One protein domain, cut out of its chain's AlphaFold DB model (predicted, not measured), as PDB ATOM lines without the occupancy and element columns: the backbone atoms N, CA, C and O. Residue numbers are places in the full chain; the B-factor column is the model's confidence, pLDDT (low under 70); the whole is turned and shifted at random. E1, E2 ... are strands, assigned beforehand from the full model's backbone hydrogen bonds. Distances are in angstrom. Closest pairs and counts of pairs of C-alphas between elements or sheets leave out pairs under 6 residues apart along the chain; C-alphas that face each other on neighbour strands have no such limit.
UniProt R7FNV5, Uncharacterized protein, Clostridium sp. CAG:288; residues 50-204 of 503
ATOM      1  N   GLU A  50     162.671 202.549 161.007       53.62
ATOM      2  CA  GLU A  50     163.296 201.430 161.731       53.62
ATOM      3  C   GLU A  50     164.808 201.650 161.821       53.62
ATOM      4  O   GLU A  50     165.461 201.827 160.791       53.62
ATOM      5  N   TYR A  51     165.373 201.664 163.031       60.59
ATOM      6  CA  TYR A  51     166.799 201.929 163.227       60.59
ATOM      7  C   TYR A  51     167.558 200.679 163.700       60.59
ATOM      8  O   TYR A  51     167.378 200.254 164.837       60.59
ATOM      9  N   ASP A  52     168.428 200.106 162.853       54.69
ATOM     10  CA  ASP A  52     169.147 198.836 163.147       54.69
ATOM     11  C   ASP A  52     170.686 198.906 162.945       54.69
ATOM     12  O   ASP A  52     171.424 197.953 163.219       54.69
ATOM     13  N   ASN A  53     171.248 200.037 162.490       64.44
ATOM     14  CA  ASN A  53     172.659 200.038 162.069       64.44
ATOM     15  C   ASN A  53     173.683 200.199 163.210       64.44
ATOM     16  O   ASN A  53     174.740 199.572 163.130       64.44
ATOM     17  N   GLU A  54     173.392 200.926 164.296       69.75
ATOM     18  CA  GLU A  54     174.368 201.180 165.387       69.75
ATOM     19  C   GLU A  54     173.981 200.590 166.758       69.75
ATOM     20  O   GLU A  54     174.828 200.474 167.649       69.75
ATOM     21  N   ILE A  55     172.719 200.190 166.938       74.06
ATOM     22  CA  ILE A  55     172.211 199.605 168.187       74.06
ATOM     23  C   ILE A  55     172.334 198.081 168.093       74.06
ATOM     24  O   ILE A  55     171.930 197.477 167.106       74.06
ATOM     25  N   ASP A  56     172.962 197.464 169.094       75.19
ATOM     26  CA  ASP A  56     173.217 196.017 169.137       75.19
ATOM     27  C   ASP A  56     171.998 195.251 169.629       75.19
ATOM     28  O   ASP A  56     171.614 194.217 169.087       75.19
ATOM     29  N   SER A  57     171.399 195.775 170.698       79.81
ATOM     30  CA  SER A  57     170.302 195.124 171.390       79.81
ATOM     31  C   SER A  57     169.437 196.118 172.153       79.81
ATOM     32  O   SER A  57     169.889 197.155 172.647       79.81
ATOM     33  N   SER A  58     168.168 195.755 172.261       86.44
ATOM     34  CA  SER A  58     167.094 196.458 172.953       86.44
ATOM     35  C   SER A  58     166.185 195.381 173.527       86.44
ATOM     36  O   SER A  58     165.341 194.850 172.825       86.44
ATOM     37  N   TYR A  59     166.382 194.973 174.776       87.50
ATOM     38  CA  TYR A  59     165.683 193.816 175.348       87.50
ATOM     39  C   TYR A  59     165.249 194.062 176.785       87.50
ATOM     40  O   TYR A  59     165.738 194.968 177.459       87.50
ATOM     41  N   VAL A  60     164.305 193.264 177.269       87.75
ATOM     42  CA  VAL A  60     163.786 193.368 178.631       87.75
ATOM     43  C   VAL A  60     164.614 192.478 179.549       87.75
ATOM     44  O   VAL A  60     164.696 191.267 179.386       87.75
ATOM     45  N   THR A  61     165.236 193.093 180.551       85.38
ATOM     46  CA  THR A  61     166.082 192.390 181.531       85.38
ATOM     47  C   THR A  61     165.277 191.778 182.672       85.38
ATOM     48  O   THR A  61     165.727 190.839 183.323       85.38
ATOM     49  N   SER A  62     164.100 192.338 182.949       86.38
ATOM     50  CA  SER A  62     163.146 191.822 183.926       86.38
ATOM     51  C   SER A  62     161.754 192.369 183.643       86.38
ATOM     52  O   SER A  62     161.600 193.521 183.223       86.38
ATOM     53  N   ALA A  63     160.764 191.523 183.905       90.38
ATOM     54  CA  ALA A  63     159.351 191.814 183.766       90.38
ATOM     55  C   ALA A  63     158.618 191.406 185.046       90.38
ATOM     56  O   ALA A  63     158.861 190.325 185.589       90.38
ATOM     57  N   THR A  64     157.715 192.253 185.520       91.19
ATOM     58  CA  THR A  64     156.803 191.941 186.627       91.19
ATOM     59  C   THR A  64     155.377 192.287 186.236       91.19
ATOM     60  O   THR A  64     155.159 193.141 185.374       91.19
ATOM     61  N   SER A  65     154.407 191.630 186.864       90.94
ATOM     62  CA  SER A  65     152.989 191.949 186.710       90.94
ATOM     63  C   SER A  65     152.332 192.193 188.060       90.94
ATOM     64  O   SER A  65     152.687 191.575 189.066       90.94
ATOM     65  N   THR A  66     151.350 193.085 188.050       88.94
ATOM     66  CA  THR A  66     150.305 193.203 189.068       88.94
ATOM     67  C   THR A  66     148.946 193.069 188.381       88.94
ATOM     68  O   THR A  66     148.885 192.889 187.162       88.94
ATOM     69  N   ASP A  67     147.848 193.157 189.129       84.75
ATOM     70  CA  ASP A  67     146.506 192.998 188.555       84.75
ATOM     71  C   ASP A  67     146.167 194.040 187.477       84.75
ATOM     72  O   ASP A  67     145.361 193.772 186.581       84.75
ATOM     73  N   SER A  68     146.812 195.210 187.521       84.00
ATOM     74  CA  SER A  68     146.521 196.327 186.623       84.00
ATOM     75  C   SER A  68     147.665 196.763 185.717       84.00
ATOM     76  O   SER A  68     147.448 197.613 184.850       84.00
ATOM     77  N   CYS A  69     148.877 196.223 185.882       88.56
ATOM     78  CA  CYS A  69     149.992 196.621 185.028       88.56
ATOM     79  C   CYS A  69     151.076 195.559 184.830       88.56
ATOM     80  O   CYS A  69     151.276 194.658 185.644       88.56
ATOM     81  N   LEU A  70     151.855 195.753 183.762       91.25
ATOM     82  CA  LEU A  70     153.141 195.103 183.527       91.25
ATOM     83  C   LEU A  70     154.258 196.126 183.705       91.25
ATOM     84  O   LEU A  70     154.155 197.241 183.213       91.25
ATOM     85  N   THR A  71     155.350 195.771 184.372       91.38
ATOM     86  CA  THR A  71     156.523 196.649 184.498       91.38
ATOM     87  C   THR A  71     157.724 196.010 183.835       91.38
ATOM     88  O   THR A  71     158.117 194.903 184.200       91.38
ATOM     89  N   TYR A  72     158.330 196.718 182.884       91.12
ATOM     90  CA  TYR A  72     159.511 196.270 182.151       91.12
ATOM     91  C   TYR A  72     160.722 197.138 182.476       91.12
ATOM     92  O   TYR A  72     160.641 198.367 182.502       91.12
ATOM     93  N   ASN A  73     161.867 196.484 182.673       89.12
ATOM     94  CA  ASN A  73     163.173 197.134 182.678       89.12
ATOM     95  C   ASN A  73     163.874 196.849 181.341       89.12
ATOM     96  O   ASN A  73     164.485 195.791 181.157       89.12
ATOM     97  N   PHE A  74     163.779 197.797 180.414       89.56
ATOM     98  CA  PHE A  74     164.449 197.770 179.118       89.56
ATOM     99  C   PHE A  74     165.940 198.044 179.271       89.56
ATOM    100  O   PHE A  74     166.329 198.977 179.965       89.56
ATOM    101  N   SER A  75     166.769 197.268 178.582       88.88
ATOM    102  CA  SER A  75     168.182 197.544 178.362       88.88
ATOM    103  C   SER A  75     168.408 197.813 176.883       88.88
ATOM    104  O   SER A  75     168.007 197.012 176.045       88.88
ATOM    105  N   ILE A  76     169.047 198.939 176.580       88.56
ATOM    106  CA  ILE A  76     169.424 199.355 175.229       88.56
ATOM    107  C   ILE A  76     170.943 199.489 175.201       88.56
ATOM    108  O   ILE A  76     171.512 200.118 176.101       88.56
ATOM    109  N   LYS A  77     171.592 198.894 174.199       86.44
ATOM    110  CA  LYS A  77     173.053 198.851 174.077       86.44
ATOM    111  C   LYS A  77     173.519 199.121 172.656       86.44
ATOM    112  O   LYS A  77     172.927 198.628 171.696       86.44
ATOM    113  N   PHE A  78     174.602 199.877 172.529       80.50
ATOM    114  CA  PHE A  78     175.322 200.034 171.266       80.50
ATOM    115  C   PHE A  78     176.130 198.786 170.903       80.50
ATOM    116  O   PHE A  78     176.490 197.986 171.769       80.50
ATOM    117  N   LYS A  79     176.467 198.659 169.615       74.31
ATOM    118  CA  LYS A  79     177.409 197.643 169.126       74.31
ATOM    119  C   LYS A  79     178.795 197.862 169.733       74.31
ATOM    120  O   LYS A  79     179.327 198.971 169.752       74.31
ATOM    121  N   SER A  80     179.350 196.786 170.297       62.75
ATOM    122  CA  SER A  80     180.573 196.804 171.120       62.75
ATOM    123  C   SER A  80     181.848 197.248 170.383       62.75
ATOM    124  O   SER A  80     182.832 197.635 171.013       62.75
ATOM    125  N   ASP A  81     181.833 197.210 169.055       57.25
ATOM    126  CA  ASP A  81     182.896 197.632 168.144       57.25
ATOM    127  C   ASP A  81     182.893 199.146 167.856       57.25
ATOM    128  O   ASP A  81     183.880 199.684 167.349       57.25
ATOM    129  N   VAL A  82     181.853 199.874 168.272       55.75
ATOM    130  CA  VAL A  82     181.742 201.325 168.097       55.75
ATOM    131  C   VAL A  82     182.394 202.057 169.282       55.75
ATOM    132  O   VAL A  82     181.734 202.580 170.176       55.75
ATOM    133  N   LYS A  83     183.735 202.099 169.311       48.78
ATOM    134  CA  LYS A  83     184.515 202.800 170.363       48.78
ATOM    135  C   LYS A  83     184.322 204.326 170.375       48.78
ATOM    136  O   LYS A  83     184.620 204.970 171.378       48.78
ATOM    137  N   THR A  84     183.809 204.891 169.288       52.34
ATOM    138  CA  THR A  84     183.341 206.275 169.176       52.34
ATOM    139  C   THR A  84     182.048 206.235 168.380       52.34
ATOM    140  O   THR A  84     182.087 206.002 167.172       52.34
ATOM    141  N   THR A  85     180.902 206.401 169.039       56.44
ATOM    142  CA  THR A  85     179.620 206.484 168.333       56.44
ATOM    143  C   THR A  85     179.613 207.794 167.553       56.44
ATOM    144  O   THR A  85     179.649 208.867 168.158       56.44
ATOM    145  N   THR A  86     179.614 207.717 166.220       64.31
ATOM    146  CA  THR A  86     179.487 208.886 165.332       64.31
ATOM    147  C   THR A  86     178.214 209.670 165.627       64.31
ATOM    148  O   THR A  86     178.208 210.893 165.520       64.31
ATOM    149  N   HIS A  87     177.175 208.977 166.093       77.88
ATOM    150  CA  HIS A  87     175.906 209.562 166.488       77.88
ATOM    151  C   HIS A  87     175.638 209.361 167.978       77.88
ATOM    152  O   HIS A  87     176.133 208.445 168.632       77.88
ATOM    153  N   SER A  88     174.848 210.254 168.551       85.31
ATOM    154  CA  SER A  88     174.238 210.068 169.864       85.31
ATOM    155  C   SER A  88     172.748 210.317 169.717       85.31
ATOM    156  O   SER A  88     172.331 211.001 168.787       85.31
ATOM    157  N   TYR A  89     171.952 209.739 170.605       87.44
ATOM    158  CA  TYR A  89     170.501 209.768 170.520       87.44
ATOM    159  C   TYR A  89     169.902 210.372 171.778       87.44
ATOM    160  O   TYR A  89     170.387 210.172 172.898       87.44
ATOM    161  N   MET A  90     168.807 211.089 171.573       89.69
ATOM    162  CA  MET A  90     167.903 211.527 172.618       89.69
ATOM    163  C   MET A  90     166.715 210.573 172.639       89.69
ATOM    164  O   MET A  90     165.931 210.525 171.692       89.69
ATOM    165  N   LEU A  91     166.605 209.778 173.703       89.88
ATOM    166  CA  LEU A  91     165.464 208.888 173.900       89.88
ATOM    167  C   LEU A  91     164.346 209.712 174.554       89.88
ATOM    168  O   LEU A  91     164.381 209.979 175.760       89.88
ATOM    169  N   GLY A  92     163.385 210.143 173.739       90.56
ATOM    170  CA  GLY A  92     162.350 211.104 174.104       90.56
ATOM    171  C   GLY A  92     162.861 212.538 174.240       90.56
ATOM    172  O   GLY A  92     164.003 212.775 174.635       90.56
ATOM    173  N   PHE A  93     161.976 213.495 173.973       88.75
ATOM    174  CA  PHE A  93     162.175 214.914 174.239       88.75
ATOM    175  C   PHE A  93     160.976 215.479 175.014       88.75
ATOM    176  O   PHE A  93     159.847 215.469 174.546       88.75
ATOM    177  N   TYR A  94     161.216 215.941 176.235       87.56
ATOM    178  CA  TYR A  94     160.227 216.463 177.177       87.56
ATOM    179  C   TYR A  94     160.263 218.000 177.157       87.56
ATOM    180  O   TYR A  94     160.514 218.626 178.189       87.56
ATOM    181  N   GLY A  95     160.116 218.581 175.960       80.94
ATOM    182  CA  GLY A  95     160.021 220.026 175.730       80.94
ATOM    183  C   GLY A  95     158.667 220.612 176.147       80.94
ATOM    184  O   GLY A  95     157.896 219.973 176.864       80.94
ATOM    185  N   GLU A  96     158.370 221.832 175.704       77.12
ATOM    186  CA  GLU A  96     157.074 222.486 175.932       77.12
ATOM    187  C   GLU A  96     156.201 222.437 174.668       77.12
ATOM    188  O   GLU A  96     156.709 222.439 173.547       77.12
ATOM    189  N   GLY A  97     154.875 222.407 174.844       79.69
ATOM    190  CA  GLY A  97     153.920 222.434 173.731       79.69
ATOM    191  C   GLY A  97     154.086 221.259 172.761       79.69
ATOM    192  O   GLY A  97     154.158 220.106 173.184       79.69
ATOM    193  N   ASP A  98     154.153 221.569 171.466       75.69
ATOM    194  CA  ASP A  98     154.238 220.579 170.382       75.69
ATOM    195  C   ASP A  98     155.586 219.832 170.339       75.69
ATOM    196  O   ASP A  98     155.706 218.796 169.687       75.69
ATOM    197  N   GLU A  99     156.596 220.311 171.073       79.44
ATOM    198  CA  GLU A  99     157.889 219.634 171.221       79.44
ATOM    199  C   GLU A  99     157.882 218.581 172.345       79.44
ATOM    200  O   GLU A  99     158.889 217.910 172.585       79.44
ATOM    201  N   TYR A 100     156.762 218.401 173.054       86.56
ATOM    202  CA  TYR A 100     156.620 217.340 174.047       86.56
ATOM    203  C   TYR A 100     156.415 215.976 173.367       86.56
ATOM    204  O   TYR A 100     155.298 215.503 173.156       86.56
ATOM    205  N   LEU A 101     157.529 215.326 173.039       89.50
ATOM    206  CA  LEU A 101     157.620 214.032 172.364       89.50
ATOM    207  C   LEU A 101     158.303 213.004 173.285       89.50
ATOM    208  O   LEU A 101     159.458 212.626 173.056       89.50
ATOM    209  N   PRO A 102     157.627 212.546 174.356       91.50
ATOM    210  CA  PRO A 102     158.215 211.653 175.350       91.50
ATOM    211  C   PRO A 102     158.607 210.308 174.736       91.50
ATOM    212  O   PRO A 102     157.979 209.827 173.786       91.50
ATOM    213  N   LEU A 103     159.616 209.657 175.317       91.75
ATOM    214  CA  LEU A 103     159.945 208.283 174.944       91.75
ATOM    215  C   LEU A 103     158.707 207.419 175.198       91.75
ATOM    216  O   LEU A 103     158.092 207.507 176.264       91.75
ATOM    217  N   THR A 104     158.333 206.606 174.215       92.19
ATOM    218  CA  THR A 104     157.062 205.873 174.232       92.19
ATOM    219  C   THR A 104     157.297 204.399 173.932       92.19
ATOM    220  O   THR A 104     158.123 204.069 173.085       92.19
ATOM    221  N   VAL A 105     156.568 203.509 174.605       92.81
ATOM    222  CA  VAL A 105     156.407 202.107 174.195       92.81
ATOM    223  C   VAL A 105     155.050 201.950 173.532       92.81
ATOM    224  O   VAL A 105     154.029 202.246 174.152       92.81
ATOM    225  N   LYS A 106     155.043 201.440 172.304       93.50
ATOM    226  CA  LYS A 106     153.845 200.985 171.595       93.50
ATOM    227  C   LYS A 106     153.765 199.470 171.680       93.50
ATOM    228  O   LYS A 106     154.792 198.803 171.566       93.50
ATOM    229  N   TYR A 107     152.575 198.943 171.921       94.06
ATOM    230  CA  TYR A 107     152.343 197.511 172.081       94.06
ATOM    231  C   TYR A 107     150.878 197.179 171.824       94.06
ATOM    232  O   TYR A 107     149.991 198.004 172.034       94.06
ATOM    233  N   ASP A 108     150.625 195.946 171.427       94.62
ATOM    234  CA  ASP A 108     149.290 195.410 171.275       94.62
ATOM    235  C   ASP A 108     148.948 194.482 172.440       94.62
ATOM    236  O   ASP A 108     149.773 193.699 172.919       94.62
ATOM    237  N   VAL A 109     147.692 194.539 172.871       94.31
ATOM    238  CA  VAL A 109     147.128 193.624 173.863       94.31
ATOM    239  C   VAL A 109     145.922 192.896 173.299       94.31
ATOM    240  O   VAL A 109     145.079 193.476 172.613       94.31
ATOM    241  N   THR A 110     145.815 191.617 173.627       94.25
ATOM    242  CA  THR A 110     144.608 190.830 173.403       94.25
ATOM    243  C   THR A 110     143.689 191.010 174.603       94.25
ATOM    244  O   THR A 110     144.028 190.630 175.724       94.25
ATOM    245  N   THR A 111     142.532 191.616 174.354       90.38
ATOM    246  CA  THR A 111     141.445 191.806 175.321       90.38
ATOM    247  C   THR A 111     140.308 190.826 175.030       90.38
ATOM    248  O   THR A 111     140.266 190.212 173.963       90.38
ATOM    249  N   SER A 112     139.321 190.737 175.924       88.25
ATOM    250  CA  SER A 112     138.085 189.981 175.667       88.25
ATOM    251  C   SER A 112     137.318 190.462 174.424       88.25
ATOM    252  O   SER A 112     136.599 189.681 173.809       88.25
ATOM    253  N   SER A 113     137.493 191.729 174.032       87.19
ATOM    254  CA  SER A 113     136.898 192.344 172.837       87.19
ATOM    255  C   SER A 113     137.762 192.252 171.570       87.19
ATOM    256  O   SER A 113     137.354 192.754 170.526       87.19
ATOM    257  N   GLY A 114     138.944 191.630 171.640       90.50
ATOM    258  CA  GLY A 114     139.896 191.526 170.528       90.50
ATOM    259  C   GLY A 114     141.209 192.276 170.770       90.50
ATOM    260  O   GLY A 114     141.522 192.675 171.895       90.50
ATOM    261  N   LYS A 115     142.003 192.437 169.706       93.69
ATOM    262  CA  LYS A 115     143.340 193.046 169.755       93.69
ATOM    263  C   LYS A 115     143.245 194.578 169.755       93.69
ATOM    264  O   LYS A 115     142.553 195.149 168.916       93.69
ATOM    265  N   VAL A 116     143.934 195.236 170.688       93.75
ATOM    266  CA  VAL A 116     143.935 196.698 170.865       93.75
ATOM    267  C   VAL A 116     145.372 197.202 170.971       93.75
ATOM    268  O   VAL A 116     146.125 196.720 171.813       93.75
ATOM    269  N   SER A 117     145.733 198.198 170.163       93.44
ATOM    270  CA  SER A 117     147.021 198.892 170.273       93.44
ATOM    271  C   SER A 117     146.982 199.938 171.388       93.44
ATOM    272  O   SER A 117     146.023 200.706 171.503       93.44
ATOM    273  N   ARG A 118     148.024 199.969 172.217       93.06
ATOM    274  CA  ARG A 118     148.206 200.899 173.334       93.06
ATOM    275  C   ARG A 118     149.583 201.541 173.278       93.06
ATOM    276  O   ARG A 118     150.529 201.012 172.693       93.06
ATOM    277  N   GLU A 119     149.681 202.683 173.939       92.50
ATOM    278  CA  GLU A 119     150.932 203.399 174.132       92.50
ATOM    279  C   GLU A 119     151.141 203.674 175.622       92.50
ATOM    280  O   GLU A 119     150.192 203.796 176.405       92.50
ATOM    281  N   SER A 120     152.393 203.707 176.056       90.44
ATOM    282  CA  SER A 120     152.769 204.085 177.417       90.44
ATOM    283  C   SER A 120     154.034 204.925 177.378       90.44
ATOM    284  O   SER A 120     154.919 204.689 176.556       90.44
ATOM    285  N   TYR A 121     154.113 205.909 178.264       89.19
ATOM    286  CA  TYR A 121     155.162 206.923 178.258       89.19
ATOM    287  C   TYR A 121     156.149 206.675 179.394       89.19
ATOM    288  O   TYR A 121     155.760 206.248 180.482       89.19
ATOM    289  N   PHE A 122     157.428 206.943 179.145       86.25
ATOM    290  CA  PHE A 122     158.418 206.990 180.216       86.25
ATOM    291  C   PHE A 122     158.284 208.299 181.001       86.25
ATOM    292  O   PHE A 122     157.898 209.335 180.456       86.25
ATOM    293  N   ASP A 123     158.638 208.252 182.286       77.12
ATOM    294  CA  ASP A 123     158.750 209.457 183.104       77.12
ATOM    295  C   ASP A 123     159.840 210.388 182.547       77.12
ATOM    296  O   ASP A 123     160.785 209.960 181.884       77.12
ATOM    297  N   ARG A 124     159.755 211.683 182.855       76.31
ATOM    298  CA  ARG A 124     160.838 212.621 182.535       76.31
ATOM    299  C   ARG A 124     162.099 212.257 183.350       76.31
ATOM    300  O   ARG A 124     161.983 212.053 184.559       76.31
ATOM    301  N   PRO A 125     163.308 212.241 182.748       68.31
ATOM    302  CA  PRO A 125     164.537 211.811 183.423       68.31
ATOM    303  C   PRO A 125     164.850 212.601 184.691       68.31
ATOM    304  O   PRO A 125     165.183 212.021 185.722       68.31
ATOM    305  N   THR A 126     164.795 213.931 184.595       68.00
ATOM    306  CA  THR A 126     164.976 214.866 185.708       68.00
ATOM    307  C   THR A 126     164.192 216.149 185.427       68.00
ATOM    308  O   THR A 126     163.733 216.375 184.312       68.00
ATOM    309  N   THR A 127     164.081 217.038 186.412       63.34
ATOM    310  CA  THR A 127     163.500 218.376 186.217       63.34
ATOM    311  C   THR A 127     164.388 219.323 185.401       63.34
ATOM    312  O   THR A 127     163.920 220.388 185.007       63.34
ATOM    313  N   ILE A 128     165.652 218.959 185.157       66.19
ATOM    314  CA  ILE A 128     166.665 219.818 184.522       66.19
ATOM    315  C   ILE A 128     166.955 219.362 183.086       66.19
ATOM    316  O   ILE A 128     167.195 220.185 182.211       66.19
ATOM    317  N   THR A 129     166.914 218.054 182.823       74.94
ATOM    318  CA  THR A 129     167.123 217.479 181.489       74.94
ATOM    319  C   THR A 129     165.805 217.083 180.836       74.94
ATOM    320  O   THR A 129     164.968 216.399 181.428       74.94
ATOM    321  N   ASN A 130     165.652 217.474 179.572       85.88
ATOM    322  CA  ASN A 130     164.460 217.198 178.769       85.88
ATOM    323  C   ASN A 130     164.602 215.929 177.926       85.88
ATOM    324  O   ASN A 130     163.826 215.738 177.009       85.88
ATOM    325  N   TYR A 131     165.588 215.065 178.167       87.19
ATOM    326  CA  TYR A 131     165.775 213.841 177.383       87.19
ATOM    327  C   TYR A 131     166.633 212.817 178.128       87.19
ATOM    328  O   TYR A 131     167.402 213.161 179.034       87.19
ATOM    329  N   TYR A 132     166.533 211.552 177.721       87.12
ATOM    330  CA  TYR A 132     167.478 210.513 178.121       87.12
ATOM    331  C   TYR A 132     168.603 210.421 177.087       87.12
ATOM    332  O   TYR A 132     168.394 209.973 175.964       87.12
ATOM    333  N   GLY A 133     169.810 210.851 177.459       87.50
ATOM    334  CA  GLY A 133     170.974 210.790 176.572       87.50
ATOM    335  C   GLY A 133     171.530 209.372 176.421       87.50
ATOM    336  O   GLY A 133     171.784 208.694 177.429       87.50
ATOM    337  N   PHE A 134     171.750 208.946 175.177       87.00
ATOM    338  CA  PHE A 134     172.294 207.640 174.807       87.00
ATOM    339  C   PHE A 134     173.392 207.787 173.744       87.00
ATOM    340  O   PHE A 134     173.199 208.463 172.738       87.00
ATOM    341  N   GLY A 135     174.553 207.169 173.966       82.88
ATOM    342  CA  GLY A 135     175.744 207.320 173.116       82.88
ATOM    343  C   GLY A 135     176.838 208.154 173.779       82.88
ATOM    344  O   GLY A 135     176.581 208.883 174.739       82.88
ATOM    345  N   SER A 136     178.075 208.032 173.289       75.94
ATOM    346  CA  SER A 136     179.268 208.535 173.990       75.94
ATOM    347  C   SER A 136     179.281 210.053 174.194       75.94
ATOM    348  O   SER A 136     179.889 210.528 175.148       75.94
ATOM    349  N   ASN A 137     178.599 210.819 173.334       79.88
ATOM    350  CA  ASN A 137     178.563 212.282 173.436       79.88
ATOM    351  C   ASN A 137     177.462 212.803 174.375       79.88
ATOM    352  O   ASN A 137     177.530 213.946 174.823       79.88
ATOM    353  N   LEU A 138     176.453 211.976 174.669       81.00
ATOM    354  CA  LEU A 138     175.298 212.330 175.501       81.00
ATOM    355  C   LEU A 138     175.198 211.532 176.806       81.00
ATOM    356  O   LEU A 138     174.285 211.753 177.605       81.00
ATOM    357  N   GLY A 139     176.108 210.588 177.030       75.00
ATOM    358  CA  GLY A 139     176.153 209.790 178.242       75.00
ATOM    359  C   GLY A 139     176.775 208.420 178.009       75.00
ATOM    360  O   GLY A 139     177.954 208.304 177.696       75.00
ATOM    361  N   SER A 140     175.982 207.378 178.249       79.06
ATOM    362  CA  SER A 140     176.433 205.986 178.241       79.06
ATOM    363  C   SER A 140     176.034 205.280 176.945       79.06
ATOM    364  O   SER A 140     174.964 205.550 176.394       79.06
ATOM    365  N   THR A 141     176.873 204.346 176.495       83.12
ATOM    366  CA  THR A 141     176.589 203.411 175.390       83.12
ATOM    367  C   THR A 141     175.642 202.278 175.792       83.12
ATOM    368  O   THR A 141     175.158 201.551 174.932       83.12
ATOM    369  N   ASP A 142     175.339 202.170 177.086       84.88
ATOM    370  CA  ASP A 142     174.339 201.271 177.651       84.88
ATOM    371  C   ASP A 142     173.344 202.081 178.491       84.88
ATOM    372  O   ASP A 142     173.736 202.915 179.318       84.88
ATOM    373  N   ARG A 143     172.047 201.814 178.338       86.44
ATOM    374  CA  ARG A 143     170.990 202.419 179.158       86.44
ATOM    375  C   ARG A 143     170.020 201.368 179.656       86.44
ATOM    376  O   ARG A 143     169.644 200.462 178.925       86.44
ATOM    377  N   THR A 144     169.609 201.515 180.914       86.19
ATOM    378  CA  THR A 144     168.475 200.781 181.479       86.19
ATOM    379  C   THR A 144     167.357 201.770 181.763       86.19
ATOM    380  O   THR A 144     167.594 202.787 182.414       86.19
ATOM    381  N   LEU A 145     166.163 201.482 181.262       87.50
ATOM    382  CA  LEU A 145     164.978 202.318 181.391       87.50
ATOM    383  C   LEU A 145     163.831 201.472 181.927       87.50
ATOM    384  O   LEU A 145     163.671 200.316 181.543       87.50
ATOM    385  N   ARG A 146     163.023 202.050 182.811       87.06
ATOM    386  CA  ARG A 146     161.864 201.379 183.393       87.06
ATOM    387  C   ARG A 146     160.588 202.004 182.871       87.06
ATOM    388  O   ARG A 146     160.492 203.226 182.846       87.06
ATOM    389  N   ILE A 147     159.611 201.172 182.541       88.31
ATOM    390  CA  ILE A 147     158.267 201.627 182.200       88.31
ATOM    391  C   ILE A 147     157.206 200.677 182.730       88.31
ATOM    392  O   ILE A 147     157.417 199.467 182.829       88.31
ATOM    393  N   THR A 148     156.059 201.264 183.042       89.62
ATOM    394  CA  THR A 148     154.837 200.571 183.425       89.62
ATOM    395  C   THR A 148     153.865 200.610 182.251       89.62
ATOM    396  O   THR A 148     153.495 201.685 181.786       89.62
ATOM    397  N   LEU A 149     153.466 199.441 181.766       90.94
ATOM    398  CA  LEU A 149     152.469 199.248 180.724       90.94
ATOM    399  C   LEU A 149     151.113 198.979 181.379       90.94
ATOM    400  O   LEU A 149     151.011 198.170 182.304       90.94
ATOM    401  N   ASN A 150     150.064 199.630 180.884       87.94
ATOM    402  CA  ASN A 150     148.695 199.389 181.325       87.94
ATOM    403  C   ASN A 150     148.176 198.104 180.669       87.94
ATOM    404  O   ASN A 150     147.603 198.139 179.578       87.94
ATOM    405  N   VAL A 151     148.441 196.973 181.316       89.00
ATOM    406  CA  VAL A 151     148.002 195.637 180.909       89.00
ATOM    407  C   VAL A 151     147.448 194.949 182.141       89.00
ATOM    408  O   VAL A 151     148.165 194.766 183.123       89.00
ATOM    409  N   ARG A 152     146.164 194.607 182.095       86.06
ATOM    410  CA  ARG A 152     145.469 193.947 183.202       86.06
ATOM    411  C   ARG A 152     145.827 192.467 183.244       86.06
ATOM    412  O   ARG A 152     146.152 191.882 182.216       86.06
ATOM    413  N   SER A 153     145.656 191.827 184.396       82.56
ATOM    414  CA  SER A 153     145.899 190.382 184.567       82.56
ATOM    415  C   SER A 153     145.060 189.480 183.648       82.56
ATOM    416  O   SER A 153     145.423 188.332 183.404       82.56
ATOM    417  N   THR A 154     143.952 189.994 183.110       85.81
ATOM    418  CA  THR A 154     143.080 189.300 182.144       85.81
ATOM    419  C   THR A 154     143.472 189.519 180.681       85.81
ATOM    420  O   THR A 154     142.848 188.947 179.790       85.81
ATOM    421  N   GLU A 155     144.476 190.352 180.416       90.25
ATOM    422  CA  GLU A 155     144.927 190.718 179.076       90.25
ATOM    423  C   GLU A 155     146.279 190.070 178.774       90.25
ATOM    424  O   GLU A 155     147.117 189.885 179.656       90.25
ATOM    425  N   GLN A 156     146.517 189.754 177.500       90.25
ATOM    426  CA  GLN A 156     147.792 189.194 177.054       90.25
ATOM    427  C   GLN A 156     148.497 190.169 176.119       90.25
ATOM    428  O   GLN A 156     147.939 190.568 175.097       90.25
ATOM    429  N   ILE A 157     149.735 190.530 176.451       91.56
ATOM    430  CA  ILE A 157     150.578 191.353 175.583       91.56
ATOM    431  C   ILE A 157     151.116 190.527 174.409       91.56
ATOM    432  O   ILE A 157     151.610 189.412 174.589       91.56
ATOM    433  N   ASP A 158     151.032 191.089 173.208       91.94
ATOM    434  CA  ASP A 158     151.721 190.571 172.031       91.94
ATOM    435  C   ASP A 158     153.183 191.032 172.083       91.94
ATOM    436  O   ASP A 158     153.496 192.192 171.801       91.94
ATOM    437  N   LYS A 159     154.083 190.137 172.496       89.44
ATOM    438  CA  LYS A 159     155.503 190.455 172.718       89.44
ATOM    439  C   LYS A 159     156.192 190.979 171.453       89.44
ATOM    440  O   LYS A 159     157.029 191.874 171.554       89.44
ATOM    441  N   ASP A 160     155.798 190.495 170.279       88.75
ATOM    442  CA  ASP A 160     156.420 190.874 169.004       88.75
ATOM    443  C   ASP A 160     155.994 192.278 168.544       88.75
ATOM    444  O   ASP A 160     156.660 192.919 167.729       88.75
ATOM    445  N   SER A 161     154.892 192.796 169.097       90.62
ATOM    446  CA  SER A 161     154.396 194.144 168.807       90.62
ATOM    447  C   SER A 161     155.120 195.255 169.577       90.62
ATOM    448  O   SER A 161     154.966 196.429 169.236       90.62
ATOM    449  N   VAL A 162     155.895 194.911 170.616       91.38
ATOM    450  CA  VAL A 162     156.509 195.885 171.526       91.38
ATOM    451  C   VAL A 162     157.606 196.669 170.807       91.38
ATOM    452  O   VAL A 162     158.589 196.103 170.328       91.38
ATOM    453  N   LYS A 163     157.455 197.995 170.755       91.06
ATOM    454  CA  LYS A 163     158.402 198.909 170.102       91.06
ATOM    455  C   LYS A 163     158.608 200.169 170.931       91.06
ATOM    456  O   LYS A 163     157.645 200.756 171.417       91.06
ATOM    457  N   LEU A 164     159.853 200.614 171.050       91.12
ATOM    458  CA  LEU A 164     160.205 201.932 171.580       91.12
ATOM    459  C   LEU A 164     160.169 202.955 170.443       91.12
ATOM    460  O   LEU A 164     160.737 202.692 169.393       91.12
ATOM    461  N   SER A 165     159.542 204.112 170.636       91.25
ATOM    462  CA  SER A 165     159.457 205.195 169.641       91.25
ATOM    463  C   SER A 165     159.781 206.559 170.249       91.25
ATOM    464  O   SER A 165     159.822 206.687 171.473       91.25
ATOM    465  N   ASN A 166     159.928 207.587 169.404       91.25
ATOM    466  CA  ASN A 166     160.391 208.932 169.774       91.25
ATOM    467  C   ASN A 166     161.863 208.923 170.190       91.25
ATOM    468  O   ASN A 166     162.248 209.400 171.259       91.25
ATOM    469  N   ILE A 167     162.689 208.322 169.338       89.81
ATOM    470  CA  ILE A 167     164.142 208.315 169.465       89.81
ATOM    471  C   ILE A 167     164.687 209.247 168.391       89.81
ATOM    472  O   ILE A 167     164.458 209.006 167.211       89.81
ATOM    473  N   PHE A 168     165.407 210.286 168.802       89.31
ATOM    474  CA  PHE A 168     165.890 211.329 167.901       89.31
ATOM    475  C   PHE A 168     167.406 211.336 167.824       89.31
ATOM    476  O   PHE A 168     168.082 211.098 168.829       89.31
ATOM    477  N   LEU A 169     167.952 211.643 166.648       88.31
ATOM    478  CA  LEU A 169     169.374 211.932 166.522       88.31
ATOM    479  C   LEU A 169     169.698 213.211 167.301       88.31
ATOM    480  O   LEU A 169     168.948 214.184 167.263       88.31
ATOM    481  N   ALA A 170     170.809 213.203 168.024       88.56
ATOM    482  CA  ALA A 170     171.290 214.368 168.736       88.56
ATOM    483  C   ALA A 170     172.189 215.206 167.836       88.56
ATOM    484  O   ALA A 170     173.205 214.724 167.332       88.56
ATOM    485  N   GLU A 171     171.854 216.481 167.705       88.88
ATOM    486  CA  GLU A 171     172.636 217.452 166.956       88.88
ATOM    487  C   GLU A 171     173.207 218.503 167.891       88.88
ATOM    488  O   GLU A 171     172.598 218.881 168.894       88.88
ATOM    489  N   LYS A 172     174.413 218.964 167.573       86.12
ATOM    490  CA  LYS A 172     175.074 220.008 168.341       86.12
ATOM    491  C   LYS A 172     174.717 221.356 167.732       86.12
ATOM    492  O   LYS A 172     175.039 221.608 166.572       86.12
ATOM    493  N   LEU A 173     174.084 222.225 168.513       81.50
ATOM    494  CA  LEU A 173     173.812 223.598 168.107       81.50
ATOM    495  C   LEU A 173     175.138 224.339 167.905       81.50
ATOM    496  O   LEU A 173     176.013 224.340 168.778       81.50
ATOM    497  N   SER A 174     175.281 224.972 166.742       76.19
ATOM    498  CA  SER A 174     176.485 225.708 166.338       76.19
ATOM    499  C   SER A 174     176.795 226.891 167.260       76.19
ATOM    500  O   SER A 174     177.959 227.223 167.463       76.19
ATOM    501  N   GLU A 175     175.763 227.497 167.847       76.94
ATOM    502  CA  GLU A 175     175.848 228.756 168.593       76.94
ATOM    503  C   GLU A 175     176.383 228.591 170.020       76.94
ATOM    504  O   GLU A 175     177.157 229.419 170.496       76.94
ATOM    505  N   ASN A 176     175.989 227.525 170.719       78.94
ATOM    506  CA  ASN A 176     176.291 227.339 172.144       78.94
ATOM    507  C   ASN A 176     176.869 225.958 172.479       78.94
ATOM    508  O   ASN A 176     177.072 225.646 173.652       78.94
ATOM    509  N   SER A 177     177.131 225.116 171.472       76.31
ATOM    510  CA  SER A 177     177.619 223.747 171.662       76.31
ATOM    511  C   SER A 177     176.703 222.838 172.500       76.31
ATOM    512  O   SER A 177     177.146 221.767 172.922       76.31
ATOM    513  N   SER A 178     175.448 223.233 172.737       82.00
ATOM    514  CA  SER A 178     174.454 222.396 173.413       82.00
ATOM    515  C   SER A 178     173.861 221.369 172.450       82.00
ATOM    516  O   SER A 178     173.929 221.531 171.231       82.00
ATOM    517  N   TRP A 179     173.316 220.286 172.995       86.12
ATOM    518  CA  TRP A 179     172.699 219.233 172.201       86.12
ATOM    519  C   TRP A 179     171.190 219.446 172.111       86.12
ATOM    520  O   TRP A 179     170.549 219.718 173.125       86.12
ATOM    521  N   THR A 180     170.630 219.258 170.919       87.62
ATOM    522  CA  THR A 180     169.195 219.351 170.616       87.62
ATOM    523  C   THR A 180     168.744 218.115 169.828       87.62
ATOM    524  O   THR A 180     169.575 217.516 169.135       87.62
ATOM    525  N   PRO A 181     167.477 217.675 169.918       88.38
ATOM    526  CA  PRO A 181     166.993 216.600 169.061       88.38
ATOM    527  C   PRO A 181     166.779 217.105 167.628       88.38
ATOM    528  O   PRO A 181     166.215 218.177 167.416       88.38
ATOM    529  N   ASN A 182     167.156 216.303 166.635       88.25
ATOM    530  CA  ASN A 182     166.684 216.493 165.269       88.25
ATOM    531  C   ASN A 182     165.279 215.889 165.137       88.25
ATOM    532  O   ASN A 182     165.121 214.682 164.930       88.25
ATOM    533  N   LEU A 183     164.256 216.739 165.234       85.75
ATOM    534  CA  LEU A 183     162.846 216.334 165.186       85.75
ATOM    535  C   LEU A 183     162.415 215.721 163.839       85.75
ATOM    536  O   LEU A 183     161.378 215.069 163.777       85.75
ATOM    537  N   ASN A 184     163.226 215.844 162.780       83.88
ATOM    538  CA  ASN A 184     162.985 215.163 161.502       83.88
ATOM    539  C   ASN A 184     163.411 213.683 161.520       83.88
ATOM    540  O   ASN A 184     163.123 212.943 160.582       83.88
ATOM    541  N   THR A 185     164.107 213.243 162.572       82.50
ATOM    542  CA  THR A 185     164.620 211.876 162.722       82.50
ATOM    543  C   THR A 185     163.869 211.138 163.830       82.50
ATOM    544  O   THR A 185     164.386 210.981 164.926       82.50
ATOM    545  N   ASN A 186     162.625 210.709 163.588       86.31
ATOM    546  CA  ASN A 186     161.877 209.903 164.563       86.31
ATOM    547  C   ASN A 186     162.088 208.404 164.315       86.31
ATOM    548  O   ASN A 186     161.478 207.799 163.428       86.31
ATOM    549  N   PHE A 187     162.964 207.802 165.112       86.69
ATOM    550  CA  PHE A 187     163.260 206.380 165.045       86.69
ATOM    551  C   PHE A 187     162.386 205.556 165.990       86.69
ATOM    552  O   PHE A 187     161.954 206.018 167.055       86.69
ATOM    553  N   TYR A 188     162.201 204.288 165.622       87.06
ATOM    554  CA  TYR A 188     161.772 203.250 166.548       87.06
ATOM    555  C   TYR A 188     162.798 202.132 166.688       87.06
ATOM    556  O   TYR A 188     163.560 201.830 165.770       87.06
ATOM    557  N   LEU A 189     162.761 201.493 167.852       86.00
ATOM    558  CA  LEU A 189     163.506 200.291 168.184       86.00
ATOM    559  C   LEU A 189     162.523 199.161 168.474       86.00
ATOM    560  O   LEU A 189     161.738 199.240 169.423       86.00
ATOM    561  N   GLY A 190     162.586 198.100 167.670       84.44
ATOM    562  CA  GLY A 190     162.005 196.810 168.037       84.44
ATOM    563  C   GLY A 190     162.768 196.173 169.198       84.44
ATOM    564  O   GLY A 190     163.836 196.652 169.588       84.44
ATOM    565  N   ILE A 191     162.227 195.096 169.762       85.69
ATOM    566  CA  ILE A 191     162.886 194.362 170.842       85.69
ATOM    567  C   ILE A 191     163.741 193.227 170.278       85.69
ATOM    568  O   ILE A 191     163.241 192.315 169.627       85.69
ATOM    569  N   LYS A 192     165.051 193.301 170.528       84.12
ATOM    570  CA  LYS A 192     166.073 192.387 170.015       84.12
ATOM    571  C   LYS A 192     167.080 192.067 171.112       84.12
ATOM    572  O   LYS A 192     167.758 192.955 171.634       84.12
ATOM    573  N   ALA A 193     167.179 190.789 171.463       80.69
ATOM    574  CA  ALA A 193     168.180 190.315 172.408       80.69
ATOM    575  C   ALA A 193     169.582 190.257 171.764       80.69
ATOM    576  O   ALA A 193     169.689 190.050 170.553       80.69
ATOM    577  N   PRO A 194     170.664 190.405 172.553       77.62
ATOM    578  CA  PRO A 194     172.025 190.179 172.074       77.62
ATOM    579  C   PRO A 194     172.201 188.755 171.535       77.62
ATOM    580  O   PRO A 194     171.612 187.819 172.070       77.62
ATOM    581  N   ALA A 195     173.097 188.558 170.565       74.88
ATOM    582  CA  ALA A 195     173.321 187.250 169.933       74.88
ATOM    583  C   ALA A 195     173.680 186.114 170.919       74.88
ATOM    584  O   ALA A 195     173.346 184.958 170.681       74.88
ATOM    585  N   ASN A 196     174.331 186.440 172.040       77.00
ATOM    586  CA  ASN A 196     174.722 185.475 173.076       77.00
ATOM    587  C   ASN A 196     173.684 185.331 174.207       77.00
ATOM    588  O   ASN A 196     173.970 184.705 175.230       77.00
ATOM    589  N   TYR A 197     172.514 185.960 174.084       76.19
ATOM    590  CA  TYR A 197     171.470 185.899 175.098       76.19
ATOM    591  C   TYR A 197     170.620 184.644 174.904       76.19
ATOM    592  O   TYR A 197     170.058 184.414 173.841       76.19
ATOM    593  N   THR A 198     170.537 183.818 175.943       73.81
ATOM    594  CA  THR A 198     169.854 182.517 175.895       73.81
ATOM    595  C   THR A 198     168.403 182.570 176.377       73.81
ATOM    596  O   THR A 198     167.762 181.527 176.457       73.81
ATOM    597  N   GLY A 199     167.916 183.742 176.792       75.25
ATOM    598  CA  GLY A 199     166.534 183.946 177.230       75.25
ATOM    599  C   GLY A 199     165.690 184.639 176.164       75.25
ATOM    600  O   GLY A 199     166.203 185.082 175.138       75.25
ATOM    601  N   ASP A 200     164.400 184.794 176.444       81.31
ATOM    602  CA  ASP A 200     163.511 185.579 175.590       81.31
ATOM    603  C   ASP A 200     163.876 187.065 175.647       81.31
ATOM    604  O   ASP A 200     164.127 187.614 176.722       81.31
ATOM    605  N   ALA A 201     163.831 187.753 174.502       84.56
ATOM    606  CA  ALA A 201     164.028 189.204 174.449       84.56
ATOM    607  C   ALA A 201     162.989 189.965 175.299       84.56
ATOM    608  O   ALA A 201     163.274 191.061 175.789       84.56
ATOM    609  N   ILE A 202     161.811 189.357 175.498       87.88
ATOM    610  CA  ILE A 202     160.788 189.766 176.463       87.88
ATOM    611  C   ILE A 202     160.401 188.550 177.323       87.88
ATOM    612  O   ILE A 202     159.608 187.710 176.878       87.88
ATOM    613  N   PRO A 203     160.939 188.431 178.550       86.62
ATOM    614  CA  PRO A 203     160.633 187.312 179.426       86.62
ATOM    615  C   PRO A 203     159.188 187.386 179.927       86.62
ATOM    616  O   PRO A 203     158.573 188.456 179.960       86.62
ATOM    617  N   ASP A 204     158.654 186.244 180.360       87.50
ATOM    618  CA  ASP A 204     157.368 186.214 181.053       87.50
ATOM    619  C   ASP A 204     157.432 187.006 182.370       87.50
ATOM    620  O   ASP A 204     158.429 186.929 183.102       87.50
TER     621      ASP A 204
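What this domain is: This is residues 50 to 204 of the 503 residues of an uncharacterized protein of Clostridium sp. CAG:288 (UniProt R7FNV5). Two strongly twisted sheets lie face to face as a sandwich, their strands crossed at 50 degrees: the small sheet of E1, E2 and E7 covers part of a larger branched sheet, where the long, bent E8 runs between E3 and E4 on one side and E9 on the other. The turns of the hairpins E4-E5 and E8-E9 reach to opposite ends of the longest axis. The 155 printed residues have no named helix and nine named strands, E1 to E9 in that order, class all strand. The small sheet runs E1 - E2 - E7, and neighbours in both sheets are antiparallel. The whole is compact, with a radius of gyration of the C-alphas of 16.1 A and spans of 54 by 41 by 25 A.

How they stand to each other: E1, residues 55 to 65, and E2, residues 70 to 78, form a hairpin; N 59 and O 75, 2.9 A apart, are within hydrogen-bond range. Beside E2 runs E7, residues 142 to 149, with N 74 and O 145 at 2.8 A. In the other sheet, E8, residues 156 to 172, has E3, residues 89 to 91, and E4, residues 104 to 111, on one side and E9, residues 179 to 190, on the other side; N 90 and O 168, N 106 and O 163, and N 164 and O 189 each stand 2.8 A apart. Edge strands E5, residues 114 to 121, and E6, residues 132 to 134, neighbour E4 and E3, with N 107 and O 118 at 3.0 A and N 89 and O 134 at 2.8 A. The closest C-alphas of E5 and E7 are those of Ser 120 and Leu 149, 5.9 A apart.

Where its parts are: E1 runs 27.8 A from C-alpha 55 at (172.211, 199.605, 168.187). E8 spans 42.1 A and bends by 55 degrees at residue 160. E9 bends by 87 degrees at residue 184 and ends at C-alpha 190, (162.005, 196.810, 168.037).

The domain as a whole: The farthest C-alphas, of Ser 112 and Glu 175, are 54.6 A apart. The printed part has no cut. The link E3 to E4 is long. Confidence is under 70 at residues 50 to 54, 80 to 86 and 125 to 128.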